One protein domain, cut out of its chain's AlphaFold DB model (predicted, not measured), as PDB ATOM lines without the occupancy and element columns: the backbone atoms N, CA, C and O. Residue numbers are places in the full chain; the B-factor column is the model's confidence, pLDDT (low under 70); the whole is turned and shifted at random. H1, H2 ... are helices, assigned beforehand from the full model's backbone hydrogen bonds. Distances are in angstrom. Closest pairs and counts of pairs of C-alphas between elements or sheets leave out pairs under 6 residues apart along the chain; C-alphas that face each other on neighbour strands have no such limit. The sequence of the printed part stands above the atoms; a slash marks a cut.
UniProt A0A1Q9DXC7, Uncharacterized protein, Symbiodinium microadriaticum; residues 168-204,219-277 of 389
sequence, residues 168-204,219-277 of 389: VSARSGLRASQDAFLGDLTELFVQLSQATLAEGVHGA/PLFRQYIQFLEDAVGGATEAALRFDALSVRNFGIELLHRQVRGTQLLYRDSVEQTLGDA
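Overview. This is residues 168 to 204 and 219 to 277 of the 389 residues of an uncharacterized protein of Symbiodinium microadriaticum (UniProt A0A1Q9DXC7). One long helix, H5, has its first part built into a small body of helices, while its end, residues 262 to 277, sticks out as a long arm. In the body the beginning of H3, residues 220 to 224, packs on residues 251 to 255 of H5, short H4 lies between H3 and H5 along the chain and makes a corner with H3, H1 packs on H3 at a steep angle, and H1 and H2 form a helical hairpin. The printed part has 96 residues with five named helices, in the order H1, H2, H3, H4, H5, and no named strand, and its class is all helix. It is loose, with a radius of gyration of the C-alphas of 16.0 A, and spans 56 by 28 by 18 A.

Along the chain. Find C-alpha 244 at (-58.562, 33.364, -26.851); from there H5, residues 244 to 277, runs 49.2 A to C-alpha 277 at (-24.139, 64.719, -10.867). Look next at H3, residues 219 to 232, which is 20.4 A long and begins at C-alpha 219 at (-44.149, 43.560, -31.290). H4, residues 235 to 241, spans 9.9 A. H1, residues 172 to 184, is 19.5 A long, and H2, residues 187 to 197, is 15.4 A long.

Arrangement. Start at residues 251 to 255 of H5, which touch residues 220 to 224 of H3; the closest C-alphas, of Phe 221 and Gly 251, are 5.7 A apart. The two helices run opposite ways at a steep tilt of 46 degrees. H3 is the hub, touching three helices. At its other end, residues 228 to 232 touch H4 only at the corner, with the C-alphas of Glu 229 and Ala 235 at 5.0 A. H4 and H5 meet only through their link. H1 touches H3 with its residues 177 to 181, the C-alphas of Ser 177 and Leu 228 being 7.0 A apart, at a steep tilt of 54 degrees, opposite ways. H1 is close to but not clearly touching H5, at Leu 174 and Val 247, whose C-alphas are 7.8 A apart. H1 and H2 form a helical hairpin at a tilt of 35.4 degrees, only just steep, and the C-alphas of Gly 183 and Val 190 are their closest, at 6.0 A. H2 and H5 are near each other, while H2 is apart from H3 and H4. Every O i to N i+4 pair is within hydrogen-bond range in H4 and H5, against 8 of 9 in H1, 6 of 7 in H2 and 9 of 10 in H3.

Size, cuts and confidence. Look for the two farthest C-alphas at Leu 240 and Ala 277, 55.9 A apart. Without the free residues 262 to 277, the body spans 33 by 27 by 18 A. Residues 205 to 218 are not printed, and C-alphas 204 and 219 across this cut are 26.6 A apart. The links H1 to H2, H3 to H4 and H4 to H5 are tight. In the B-factor column the mean pLDDT of the printed part is 72.5, and residues 168 to 173, 185 to 204 and 262 to 268 of the model are under 70.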
ATOM      1  N   VAL A 168     -64.801  33.295 -15.678       50.50
ATOM      2  CA  VAL A 168     -63.904  32.655 -16.649       50.50
ATOM      3  C   VAL A 168     -63.168  31.554 -15.901       50.50
ATOM      4  O   VAL A 168     -62.265  31.818 -15.104       50.50
ATOM      5  N   SER A 169     -63.574  30.310 -16.134       49.34
ATOM      6  CA  SER A 169     -62.860  29.142 -15.630       49.34
ATOM      7  C   SER A 169     -61.543  28.998 -16.398       49.34
ATOM      8  O   SER A 169     -61.506  28.660 -17.580       49.34
ATOM      9  N   ALA A 170     -60.434  29.311 -15.726       49.69
ATOM     10  CA  ALA A 170     -59.102  29.245 -16.314       49.69
ATOM     11  C   ALA A 170     -58.709  27.791 -16.632       49.69
ATOM     12  O   ALA A 170     -58.773  26.910 -15.773       49.69
ATOM     13  N   ARG A 171     -58.246  27.534 -17.862       55.78
ATOM     14  CA  ARG A 171     -57.624  26.255 -18.235       55.78
ATOM     15  C   ARG A 171     -56.196  26.204 -17.686       55.78
ATOM     16  O   ARG A 171     -55.389  27.083 -17.984       55.78
ATOM     17  N   SER A 172     -55.859  25.152 -16.941       59.69
ATOM     18  CA  SER A 172     -54.553  24.976 -16.276       59.69
ATOM     19  C   SER A 172     -53.340  25.055 -17.220       59.69
ATOM     20  O   SER A 172     -52.284  25.534 -16.815       59.69
ATOM     21  N   GLY A 173     -53.486  24.652 -18.488       66.69
ATOM     22  CA  GLY A 173     -52.399  24.678 -19.478       66.69
ATOM     23  C   GLY A 173     -52.008  26.073 -19.988       66.69
ATOM     24  O   GLY A 173     -50.851  26.288 -20.348       66.69
ATOM     25  N   LEU A 174     -52.937  27.038 -19.986       75.12
ATOM     26  CA  LEU A 174     -52.630  28.412 -20.405       75.12
ATOM     27  C   LEU A 174     -51.632  29.052 -19.440       75.12
ATOM     28  O   LEU A 174     -50.686  29.711 -19.862       75.12
ATOM     29  N   ARG A 175     -51.816  28.798 -18.143       76.50
ATOM     30  CA  ARG A 175     -50.989  29.412 -17.116       76.50
ATOM     31  C   ARG A 175     -49.532  28.956 -17.181       76.50
ATOM     32  O   ARG A 175     -48.639  29.790 -17.170       76.50
ATOM     33  N   ALA A 176     -49.305  27.653 -17.332       75.88
ATOM     34  CA  ALA A 176     -47.956  27.113 -17.488       75.88
ATOM     35  C   ALA A 176     -47.233  27.705 -18.714       75.88
ATOM     36  O   ALA A 176     -46.051  28.023 -18.637       75.88
ATOM     37  N   SER A 177     -47.956  27.910 -19.821       72.81
ATOM     38  CA  SER A 177     -47.399  28.520 -21.038       72.81
ATOM     39  C   SER A 177     -47.066  30.004 -20.834       72.81
ATOM     40  O   SER A 177     -46.039  30.481 -21.301       72.81
ATOM     41  N   GLN A 178     -47.905  30.734 -20.093       79.75
ATOM     42  CA  GLN A 178     -47.656  32.132 -19.724       79.75
ATOM     43  C   GLN A 178     -46.433  32.284 -18.815       79.75
ATOM     44  O   GLN A 178     -45.612  33.169 -19.040       79.75
ATOM     45  N   ASP A 179     -46.296  31.417 -17.811       77.75
ATOM     46  CA  ASP A 179     -45.156  31.442 -16.894       77.75
ATOM     47  C   ASP A 179     -43.847  31.074 -17.624       77.75
ATOM     48  O   ASP A 179     -42.816  31.694 -17.372       77.75
ATOM     49  N   ALA A 180     -43.892  30.139 -18.585       75.88
ATOM     50  CA  ALA A 180     -42.749  29.810 -19.442       75.88
ATOM     51  C   ALA A 180     -42.317  31.001 -20.314       75.88
ATOM     52  O   ALA A 180     -41.143  31.363 -20.314       75.88
ATOM     53  N   PHE A 181     -43.269  31.672 -20.973       79.19
ATOM     54  CA  PHE A 181     -42.984  32.866 -21.774       79.19
ATOM     55  C   PHE A 181     -42.344  33.992 -20.948       79.19
ATOM     56  O   PHE A 181     -41.400  34.645 -21.387       79.19
ATOM     57  N   LEU A 182     -42.832  34.210 -19.723       77.88
ATOM     58  CA  LEU A 182     -42.240  35.178 -18.797       77.88
ATOM     59  C   LEU A 182     -40.826  34.782 -18.351       77.88
ATOM     60  O   LEU A 182     -40.006  35.669 -18.124       77.88
ATOM     61  N   GLY A 183     -40.546  33.482 -18.226       71.62
ATOM     62  CA  GLY A 183     -39.208  32.956 -17.944       71.62
ATOM     63  C   GLY A 183     -38.206  33.248 -19.064       71.62
ATOM     64  O   GLY A 183     -37.062  33.597 -18.777       71.62
ATOM     65  N   ASP A 184     -38.653  33.180 -20.318       71.12
ATOM     66  CA  ASP A 184     -37.821  33.459 -21.495       71.12
ATOM     67  C   ASP A 184     -37.549  34.966 -21.694       71.12
ATOM     68  O   ASP A 184     -36.515  35.348 -22.244       71.12
ATOM     69  N   LEU A 185     -38.423  35.850 -21.195       66.50
ATOM     70  CA  LEU A 185     -38.335  37.313 -21.346       66.50
ATOM     71  C   LEU A 185     -37.276  38.021 -20.463       66.50
ATOM     72  O   LEU A 185     -37.433  39.187 -20.118       66.50
ATOM     73  N   THR A 186     -36.135  37.391 -20.173       61.38
ATOM     74  CA  THR A 186     -35.085  37.827 -19.219       61.38
ATOM     75  C   THR A 186     -35.517  37.891 -17.745       61.38
ATOM     76  O   THR A 186     -36.646  38.218 -17.384       61.38
ATOM     77  N   GLU A 187     -34.548  37.624 -16.864       52.50
ATOM     78  CA  GLU A 187     -34.661  37.522 -15.398       52.50
ATOM     79  C   GLU A 187     -35.340  38.739 -14.723       52.50
ATOM     80  O   GLU A 187     -35.967  38.613 -13.668       52.50
ATOM     81  N   LEU A 188     -35.299  39.915 -15.361       47.47
ATOM     82  CA  LEU A 188     -35.906  41.156 -14.864       47.47
ATOM     83  C   LEU A 188     -37.450  41.139 -14.923       47.47
ATOM     84  O   LEU A 188     -38.118  41.658 -14.024       47.47
ATOM     85  N   PHE A 189     -38.039  40.500 -15.942       53.38
ATOM     86  CA  PHE A 189     -39.495  40.320 -16.041       53.38
ATOM     87  C   PHE A 189     -40.008  39.259 -15.062       53.38
ATOM     88  O   PHE A 189     -41.133  39.365 -14.563       53.38
ATOM     89  N   VAL A 190     -39.176  38.272 -14.724       54.03
ATOM     90  CA  VAL A 190     -39.486  37.241 -13.722       54.03
ATOM     91  C   VAL A 190     -39.667  37.870 -12.336       54.03
ATOM     92  O   VAL A 190     -40.637  37.561 -11.647       54.03
ATOM     93  N   GLN A 191     -38.824  38.833 -11.953       50.12
ATOM     94  CA  GLN A 191     -38.949  39.520 -10.659       50.12
ATOM     95  C   GLN A 191     -40.208  40.405 -10.571       50.12
ATOM     96  O   GLN A 191     -40.940  40.346  -9.580       50.12
ATOM     97  N   LEU A 192     -40.521  41.177 -11.621       46.09
ATOM     98  CA  LEU A 192     -41.732  42.015 -11.671       46.09
ATOM     99  C   LEU A 192     -43.021  41.183 -11.774       46.09
ATOM    100  O   LEU A 192     -44.068  41.564 -11.241       46.09
ATOM    101  N   SER A 193     -42.962  40.029 -12.442       47.50
ATOM    102  CA  SER A 193     -44.112  39.136 -12.553       47.50
ATOM    103  C   SER A 193     -44.408  38.413 -11.242       47.50
ATOM    104  O   SER A 193     -45.554  38.463 -10.799       47.50
ATOM    105  N   GLN A 194     -43.409  37.847 -10.560       47.31
ATOM    106  CA  GLN A 194     -43.601  37.122  -9.297       47.31
ATOM    107  C   GLN A 194     -44.225  37.981  -8.184       47.31
ATOM    108  O   GLN A 194     -45.113  37.499  -7.480       47.31
ATOM    109  N   ALA A 195     -43.852  39.263  -8.073       41.97
ATOM    110  CA  ALA A 195     -44.421  40.178  -7.075       41.97
ATOM    111  C   ALA A 195     -45.929  40.428  -7.266       41.97
ATOM    112  O   ALA A 195     -46.663  40.615  -6.303       41.97
ATOM    113  N   THR A 196     -46.404  40.379  -8.511       40.69
ATOM    114  CA  THR A 196     -47.797  40.698  -8.858       40.69
ATOM    115  C   THR A 196     -48.667  39.437  -8.945       40.69
ATOM    116  O   THR A 196     -49.873  39.477  -8.718       40.69
ATOM    117  N   LEU A 197     -48.059  38.284  -9.248       45.75
ATOM    118  CA  LEU A 197     -48.737  36.983  -9.287       45.75
ATOM    119  C   LEU A 197     -49.135  36.477  -7.890       45.75
ATOM    120  O   LEU A 197     -50.057  35.672  -7.779       45.75
ATOM    121  N   ALA A 198     -48.494  36.982  -6.834       43.12
ATOM    122  CA  ALA A 198     -48.847  36.692  -5.447       43.12
ATOM    123  C   ALA A 198     -50.135  37.401  -4.971       43.12
ATOM    124  O   ALA A 198     -50.737  36.962  -3.993       43.12
ATOM    125  N   GLU A 199     -50.599  38.456  -5.657       42.34
ATOM    126  CA  GLU A 199     -51.750  39.266  -5.216       42.34
ATOM    127  C   GLU A 199     -53.127  38.729  -5.654       42.34
ATOM    128  O   GLU A 199     -54.149  39.356  -5.384       42.34
ATOM    129  N   GLY A 200     -53.203  37.547  -6.275       34.69
ATOM    130  CA  GLY A 200     -54.474  36.823  -6.408       34.69
ATOM    131  C   GLY A 200     -55.583  37.576  -7.155       34.69
ATOM    132  O   GLY A 200     -56.758  37.424  -6.817       34.69
ATOM    133  N   VAL A 201     -55.251  38.363  -8.187       39.66
ATOM    134  CA  VAL A 201     -56.245  39.009  -9.068       39.66
ATOM    135  C   VAL A 201     -56.837  37.970 -10.034       39.66
ATOM    136  O   VAL A 201     -56.685  38.024 -11.249       39.66
ATOM    137  N   HIS A 202     -57.524  36.977  -9.477       40.50
ATOM    138  CA  HIS A 202     -58.326  35.992 -10.194       40.50
ATOM    139  C   HIS A 202     -59.791  36.250  -9.837       40.50
ATOM    140  O   HIS A 202     -60.337  35.633  -8.929       40.50
ATOM    141  N   GLY A 203     -60.424  37.239 -10.477       34.47
ATOM    142  CA  GLY A 203     -61.762  37.654 -10.033       34.47
ATOM    143  C   GLY A 203     -62.497  38.667 -10.905       34.47
ATOM    144  O   GLY A 203     -63.182  39.538 -10.363       34.47
ATOM    145  N   ALA A 204     -62.299  38.597 -12.223       35.12
ATOM    146  CA  ALA A 204     -63.206  39.039 -13.292       35.12
ATOM    147  C   ALA A 204     -62.378  39.352 -14.539       35.12
ATOM    148  O   ALA A 204     -61.735  40.398 -14.618       35.12
ATOM    149  N   PRO A 219     -45.027  44.706 -31.073       91.88
ATOM    150  CA  PRO A 219     -44.149  43.560 -31.290       91.88
ATOM    151  C   PRO A 219     -44.134  42.563 -30.127       91.88
ATOM    152  O   PRO A 219     -44.094  41.359 -30.368       91.88
ATOM    153  N   LEU A 220     -44.220  43.031 -28.873       88.69
ATOM    154  CA  LEU A 220     -44.237  42.136 -27.711       88.69
ATOM    155  C   LEU A 220     -45.510  41.278 -27.660       88.69
ATOM    156  O   LEU A 220     -45.431  40.083 -27.380       88.69
ATOM    157  N   PHE A 221     -46.678  41.852 -27.964       90.62
ATOM    158  CA  PHE A 221     -47.916  41.073 -28.031       90.62
ATOM    159  C   PHE A 221     -47.852  40.051 -29.167       90.62
ATOM    160  O   PHE A 221     -48.248  38.904 -28.984       90.62
ATOM    161  N   ARG A 222     -47.270  40.424 -30.313       93.38
ATOM    162  CA  ARG A 222     -47.069  39.506 -31.445       93.38
ATOM    163  C   ARG A 222     -46.136  38.350 -31.112       93.38
ATOM    164  O   ARG A 222     -46.470  37.207 -31.408       93.38
ATOM    165  N   GLN A 223     -45.022  38.626 -30.440       92.12
ATOM    166  CA  GLN A 223     -44.108  37.590 -29.954       92.12
ATOM    167  C   GLN A 223     -44.795  36.650 -28.959       92.12
ATOM    168  O   GLN A 223     -44.609  35.439 -29.042       92.12
ATOM    169  N   TYR A 224     -45.633  37.187 -28.068       92.81
ATOM    170  CA  TYR A 224     -46.421  36.379 -27.140       92.81
ATOM    171  C   TYR A 224     -47.395  35.436 -27.862       92.81
ATOM    172  O   TYR A 224     -47.445  34.249 -27.541       92.81
ATOM    173  N   ILE A 225     -48.139  35.929 -28.859       94.12
ATOM    174  CA  ILE A 225     -49.036  35.076 -29.653       94.12
ATOM    175  C   ILE A 225     -48.243  34.004 -30.404       94.12
ATOM    176  O   ILE A 225     -48.587  32.830 -30.295       94.12
ATOM    177  N   GLN A 226     -47.164  34.380 -31.097       94.69
ATOM    178  CA  GLN A 226     -46.332  33.432 -31.845       94.69
ATOM    179  C   GLN A 226     -45.763  32.336 -30.935       94.69
ATOM    180  O   GLN A 226     -45.839  31.160 -31.274       94.69
ATOM    181  N   PHE A 227     -45.271  32.701 -29.745       93.75
ATOM    182  CA  PHE A 227     -44.785  31.738 -28.757       93.75
ATOM    183  C   PHE A 227     -45.860  30.716 -28.373       93.75
ATOM    184  O   PHE A 227     -45.587  29.517 -28.326       93.75
ATOM    185  N   LEU A 228     -47.091  31.171 -28.105       91.88
ATOM    186  CA  LEU A 228     -48.187  30.264 -27.762       91.88
ATOM    187  C   LEU A 228     -48.529  29.317 -28.907       91.88
ATOM    188  O   LEU A 228     -48.826  28.154 -28.647       91.88
ATOM    189  N   GLU A 229     -48.506  29.806 -30.146       94.62
ATOM    190  CA  GLU A 229     -48.753  28.987 -31.330       94.62
ATOM    191  C   GLU A 229     -47.651  27.943 -31.507       94.62
ATOM    192  O   GLU A 229     -47.950  26.753 -31.594       94.62
ATOM    193  N   ASP A 230     -46.386  28.347 -31.453       94.25
ATOM    194  CA  ASP A 230     -45.246  27.440 -31.591       94.25
ATOM    195  C   ASP A 230     -45.226  26.368 -30.490       94.25
ATOM    196  O   ASP A 230     -44.989  25.191 -30.773       94.25
ATOM    197  N   ALA A 231     -45.569  26.734 -29.249       92.12
ATOM    198  CA  ALA A 231     -45.587  25.828 -28.098       92.12
ATOM    199  C   ALA A 231     -46.571  24.654 -28.239       92.12
ATOM    200  O   ALA A 231     -46.422  23.627 -27.570       92.12
ATOM    201  N   VAL A 232     -47.591  24.789 -29.089       92.50
ATOM    202  CA  VAL A 232     -48.625  23.763 -29.284       92.50
ATOM    203  C   VAL A 232     -48.710  23.242 -30.715       92.50
ATOM    204  O   VAL A 232     -49.545  22.382 -30.983       92.50
ATOM    205  N   GLY A 233     -47.828  23.692 -31.612       93.12
ATOM    206  CA  GLY A 233     -47.761  23.215 -32.997       93.12
ATOM    207  C   GLY A 233     -48.594  24.018 -34.005       93.12
ATOM    208  O   GLY A 233     -48.976  23.482 -35.043       93.12
ATOM    209  N   GLY A 234     -48.875  25.287 -33.716       93.38
ATOM    210  CA  GLY A 234     -49.482  26.268 -34.618       93.38
ATOM    211  C   GLY A 234     -50.802  26.862 -34.111       93.38
ATOM    212  O   GLY A 234     -51.368  26.433 -33.103       93.38
ATOM    213  N   ALA A 235     -51.329  27.837 -34.860       90.94
ATOM    214  CA  ALA A 235     -52.554  28.576 -34.531       90.94
ATOM    215  C   ALA A 235     -53.779  27.677 -34.288       90.94
ATOM    216  O   ALA A 235     -54.557  27.922 -33.366       90.94
ATOM    217  N   THR A 236     -53.935  26.606 -35.075       90.44
ATOM    218  CA  THR A 236     -55.063  25.671 -34.934       90.44
ATOM    219  C   THR A 236     -55.075  24.976 -33.579       90.44
ATOM    220  O   THR A 236     -56.108  24.926 -32.914       90.44
ATOM    221  N   GLU A 237     -53.926  24.472 -33.138       91.44
ATOM    222  CA  GLU A 237     -53.802  23.827 -31.831       91.44
ATOM    223  C   GLU A 237     -53.930  24.843 -30.692       91.44
ATOM    224  O   GLU A 237     -54.563  24.556 -29.673       91.44
ATOM    225  N   ALA A 238     -53.413  26.060 -30.881       90.06
ATOM    226  CA  ALA A 238     -53.539  27.144 -29.912       90.06
ATOM    227  C   ALA A 238     -55.001  27.517 -29.667       90.06
ATOM    228  O   ALA A 238     -55.440  27.550 -28.518       90.06
ATOM    229  N   ALA A 239     -55.783  27.677 -30.732       89.06
ATOM    230  CA  ALA A 239     -57.208  27.973 -30.654       89.06
ATOM    231  C   ALA A 239     -58.041  26.864 -29.986       89.06
ATOM    232  O   ALA A 239     -59.090  27.136 -29.402       89.06
ATOM    233  N   LEU A 240     -57.606  25.603 -30.081       88.56
ATOM    234  CA  LEU A 240     -58.270  24.476 -29.419       88.56
ATOM    235  C   LEU A 240     -57.908  24.387 -27.933       88.56
ATOM    236  O   LEU A 240     -58.748  24.016 -27.102       88.56
ATOM    237  N   ARG A 241     -56.661  24.716 -27.585       87.75
ATOM    238  CA  ARG A 241     -56.110  24.544 -26.233       87.75
ATOM    239  C   ARG A 241     -56.357  25.745 -25.337       87.75
ATOM    240  O   ARG A 241     -56.697  25.560 -24.164       87.75
ATOM    241  N   PHE A 242     -56.232  26.947 -25.876       88.69
ATOM    242  CA  PHE A 242     -56.293  28.185 -25.122       88.69
ATOM    243  C   PHE A 242     -57.620  28.909 -25.331       88.69
ATOM    244  O   PHE A 242     -58.201  28.909 -26.411       88.69
ATOM    245  N   ASP A 243     -58.092  29.552 -24.268       88.94
ATOM    246  CA  ASP A 243     -59.186  30.506 -24.368       88.94
ATOM    247  C   ASP A 243     -58.640  31.829 -24.928       88.94
ATOM    248  O   ASP A 243     -57.804  32.483 -24.297       88.94
ATOM    249  N   ALA A 244     -59.087  32.211 -26.124       88.56
ATOM    250  CA  ALA A 244     -58.562  33.364 -26.851       88.56
ATOM    251  C   ALA A 244     -58.764  34.688 -26.086       88.56
ATOM    252  O   ALA A 244     -57.915  35.580 -26.133       88.56
ATOM    253  N   LEU A 245     -59.863  34.799 -25.330       85.94
ATOM    254  CA  LEU A 245     -60.151  35.956 -24.485       85.94
ATOM    255  C   LEU A 245     -59.121  36.080 -23.355       85.94
ATOM    256  O   LEU A 245     -58.590  37.166 -23.115       85.94
ATOM    257  N   SER A 246     -58.812  34.968 -22.690       85.88
ATOM    258  CA  SER A 246     -57.798  34.896 -21.635       85.88
ATOM    259  C   SER A 246     -56.394  35.195 -22.158       85.88
ATOM    260  O   SER A 246     -55.658  35.941 -21.512       85.88
ATOM    261  N   VAL A 247     -56.035  34.670 -23.336       89.06
ATOM    262  CA  VAL A 247     -54.760  34.982 -24.009       89.06
ATOM    263  C   VAL A 247     -54.643  36.480 -24.252       89.06
ATOM    264  O   VAL A 247     -53.683  37.110 -23.809       89.06
ATOM    265  N   ARG A 248     -55.661  37.084 -24.866       88.69
ATOM    266  CA  ARG A 248     -55.693  38.527 -25.105       88.69
ATOM    267  C   ARG A 248     -55.538  39.329 -23.814       88.69
ATOM    268  O   ARG A 248     -54.688  40.213 -23.751       88.69
ATOM    269  N   ASN A 249     -56.330  39.019 -22.787       86.38
ATOM    270  CA  ASN A 249     -56.304  39.741 -21.511       86.38
ATOM    271  C   ASN A 249     -54.930  39.678 -20.835       86.38
ATOM    272  O   ASN A 249     -54.463  40.686 -20.308       86.38
ATOM    273  N   PHE A 250     -54.256  38.530 -20.900       86.88
ATOM    274  CA  PHE A 250     -52.900  38.405 -20.381       86.88
ATOM    275  C   PHE A 250     -51.884  39.200 -21.203       86.88
ATOM    276  O   PHE A 250     -51.059  39.909 -20.632       86.88
ATOM    277  N   GLY A 251     -51.948  39.136 -22.535       88.19
ATOM    278  CA  GLY A 251     -51.050  39.925 -23.380       88.19
ATOM    279  C   GLY A 251     -51.219  41.435 -23.162       88.19
ATOM    280  O   GLY A 251     -50.237  42.175 -23.159       88.19
ATOM    281  N   ILE A 252     -52.445  41.889 -22.869       84.56
ATOM    282  CA  ILE A 252     -52.709  43.272 -22.453       84.56
ATOM    283  C   ILE A 252     -52.012  43.605 -21.135       84.56
ATOM    284  O   ILE A 252     -51.350  44.637 -21.007       84.56
ATOM    285  N   GLU A 253     -52.149  42.734 -20.143       84.31
ATOM    286  CA  GLU A 253     -51.499  42.923 -18.854       84.31
ATOM    287  C   GLU A 253     -49.970  42.974 -18.988       84.31
ATOM    288  O   GLU A 253     -49.323  43.833 -18.384       84.31
ATOM    289  N   LEU A 254     -49.397  42.106 -19.823       82.31
ATOM    290  CA  LEU A 254     -47.968  42.064 -20.110       82.31
ATOM    291  C   LEU A 254     -47.460  43.394 -20.685       82.31
ATOM    292  O   LEU A 254     -46.493  43.958 -20.170       82.31
ATOM    293  N   LEU A 255     -48.133  43.927 -21.705       81.94
ATOM    294  CA  LEU A 255     -47.779  45.212 -22.314       81.94
ATOM    295  C   LEU A 255     -47.904  46.373 -21.317       81.94
ATOM    296  O   LEU A 255     -47.016  47.220 -21.221       81.94
ATOM    297  N   HIS A 256     -48.970  46.399 -20.513       80.06
ATOM    298  CA  HIS A 256     -49.119  47.399 -19.454       80.06
ATOM    299  C   HIS A 256     -47.966  47.356 -18.446       80.06
ATOM    300  O   HIS A 256     -47.502  48.407 -17.987       80.06
ATOM    301  N   ARG A 257     -47.501  46.154 -18.091       77.94
ATOM    302  CA  ARG A 257     -46.357  45.963 -17.192       77.94
ATOM    303  C   ARG A 257     -45.054  46.417 -17.836       77.94
ATOM    304  O   ARG A 257     -44.290  47.089 -17.151       77.94
ATOM    305  N   GLN A 258     -44.830  46.133 -19.120       79.75
ATOM    306  CA  GLN A 258     -43.657  46.627 -19.847       79.75
ATOM    307  C   GLN A 258     -43.579  48.153 -19.768       79.75
ATOM    308  O   GLN A 258     -42.573  48.674 -19.298       79.75
ATOM    309  N   VAL A 259     -44.666  48.854 -20.117       72.88
ATOM    310  CA  VAL A 259     -44.718  50.326 -20.089       72.88
ATOM    311  C   VAL A 259     -44.401  50.871 -18.693       72.88
ATOM    312  O   VAL A 259     -43.592  51.793 -18.558       72.88
ATOM    313  N   ARG A 260     -44.985  50.289 -17.637       72.56
ATOM    314  CA  ARG A 260     -44.711  50.699 -16.246       72.56
ATOM    315  C   ARG A 260     -43.277  50.395 -15.816       72.56
ATOM    316  O   ARG A 260     -42.660  51.233 -15.169       72.56
ATOM    317  N   GLY A 261     -42.751  49.228 -16.182       71.50
ATOM    318  CA  GLY A 261     -41.378  48.824 -15.885       71.50
ATOM    319  C   GLY A 261     -40.366  49.774 -16.516       71.50
ATOM    320  O   GLY A 261     -39.492  50.282 -15.820       71.50
ATOM    321  N   THR A 262     -40.539  50.120 -17.795       64.44
ATOM    322  CA  THR A 262     -39.696  51.125 -18.463       64.44
ATOM    323  C   THR A 262     -39.791  52.506 -17.818       64.44
ATOM    324  O   THR A 262     -38.776  53.183 -17.704       64.44
ATOM    325  N   GLN A 263     -40.971  52.923 -17.344       62.84
ATOM    326  CA  GLN A 263     -41.123  54.206 -16.643       62.84
ATOM    327  C   GLN A 263     -40.393  54.229 -15.296       62.84
ATOM    328  O   GLN A 263     -39.799  55.249 -14.949       62.84
ATOM    329  N   LEU A 264     -40.428  53.123 -14.548       59.81
ATOM    330  CA  LEU A 264     -39.706  52.998 -13.280       59.81
ATOM    331  C   LEU A 264     -38.192  52.983 -13.504       59.81
ATOM    332  O   LEU A 264     -37.494  53.774 -12.885       59.81
ATOM    333  N   LEU A 265     -37.699  52.186 -14.457       58.88
ATOM    334  CA  LEU A 265     -36.270  52.138 -14.789       58.88
ATOM    335  C   LEU A 265     -35.743  53.489 -15.284       58.88
ATOM    336  O   LEU A 265     -34.645  53.897 -14.916       58.88
ATOM    337  N   TYR A 266     -36.527  54.204 -16.095       59.38
ATOM    338  CA  TYR A 266     -36.165  55.547 -16.536       59.38
ATOM    339  C   TYR A 266     -36.086  56.517 -15.357       59.38
ATOM    340  O   TYR A 266     -35.130  57.280 -15.246       59.38
ATOM    341  N   ARG A 267     -37.062  56.466 -14.445       67.75
ATOM    342  CA  ARG A 267     -37.064  57.296 -13.241       67.75
ATOM    343  C   ARG A 267     -35.857  57.000 -12.349       67.75
ATOM    344  O   ARG A 267     -35.187  57.946 -11.958       67.75
ATOM    345  N   ASP A 268     -35.561  55.733 -12.080       67.06
ATOM    346  CA  ASP A 268     -34.435  55.336 -11.227       67.06
ATOM    347  C   ASP A 268     -33.093  55.724 -11.864       67.06
ATOM    348  O   ASP A 268     -32.218  56.258 -11.187       67.06
ATOM    349  N   SER A 269     -32.953  55.555 -13.184       70.44
ATOM    350  CA  SER A 269     -31.771  55.992 -13.939       70.44
ATOM    351  C   SER A 269     -31.584  57.514 -13.902       70.44
ATOM    352  O   SER A 269     -30.472  58.002 -13.691       70.44
ATOM    353  N   VAL A 270     -32.669  58.287 -14.033       70.81
ATOM    354  CA  VAL A 270     -32.633  59.754 -13.911       70.81
ATOM    355  C   VAL A 270     -32.308  60.181 -12.480       70.81
ATOM    356  O   VAL A 270     -31.474  61.062 -12.292       70.81
ATOM    357  N   GLU A 271     -32.920  59.563 -11.467       71.75
ATOM    358  CA  GLU A 271     -32.642  59.845 -10.054       71.75
ATOM    359  C   GLU A 271     -31.185  59.521  -9.695       71.75
ATOM    360  O   GLU A 271     -30.530  60.332  -9.039       71.75
ATOM    361  N   GLN A 272     -30.649  58.398 -10.180       73.38
ATOM    362  CA  GLN A 272     -29.251  58.017  -9.988       73.38
ATOM    363  C   GLN A 272     -28.301  58.983 -10.702       73.38
ATOM    364  O   GLN A 272     -27.387  59.512 -10.077       73.38
ATOM    365  N   THR A 273     -28.557  59.294 -11.976       75.81
ATOM    366  CA  THR A 273     -27.732  60.234 -12.753       75.81
ATOM    367  C   THR A 273     -27.732  61.630 -12.123       75.81
ATOM    368  O   THR A 273     -26.689  62.278 -12.042       75.81
ATOM    369  N   LEU A 274     -28.885  62.098 -11.630       70.69
ATOM    370  CA  LEU A 274     -28.990  63.363 -10.900       70.69
ATOM    371  C   LEU A 274     -28.282  63.299  -9.542       70.69
ATOM    372  O   LEU A 274     -27.629  64.268  -9.162       70.69
ATOM    373  N   GLY A 275     -28.380  62.182  -8.820       74.31
ATOM    374  CA  GLY A 275     -27.669  61.967  -7.560       74.31
ATOM    375  C   GLY A 275     -26.149  61.999  -7.734       74.31
ATOM    376  O   GLY A 275     -25.458  62.683  -6.977       74.31
ATOM    377  N   ASP A 276     -25.642  61.343  -8.774       74.12
ATOM    378  CA  ASP A 276     -24.217  61.296  -9.101       74.12
ATOM    379  C   ASP A 276     -23.700  62.658  -9.590       74.12
ATOM    380  O   ASP A 276     -22.601  63.078  -9.224       74.12
ATOM    381  N   ALA A 277     -24.501  63.391 -10.371       70.44
ATOM    382  CA  ALA A 277     -24.139  64.719 -10.867       70.44
ATOM    383  C   ALA A 277     -24.148  65.800  -9.774       70.44
ATOM    384  O   ALA A 277     -23.316  66.707  -9.792       70.44
TER     385      ALA A 277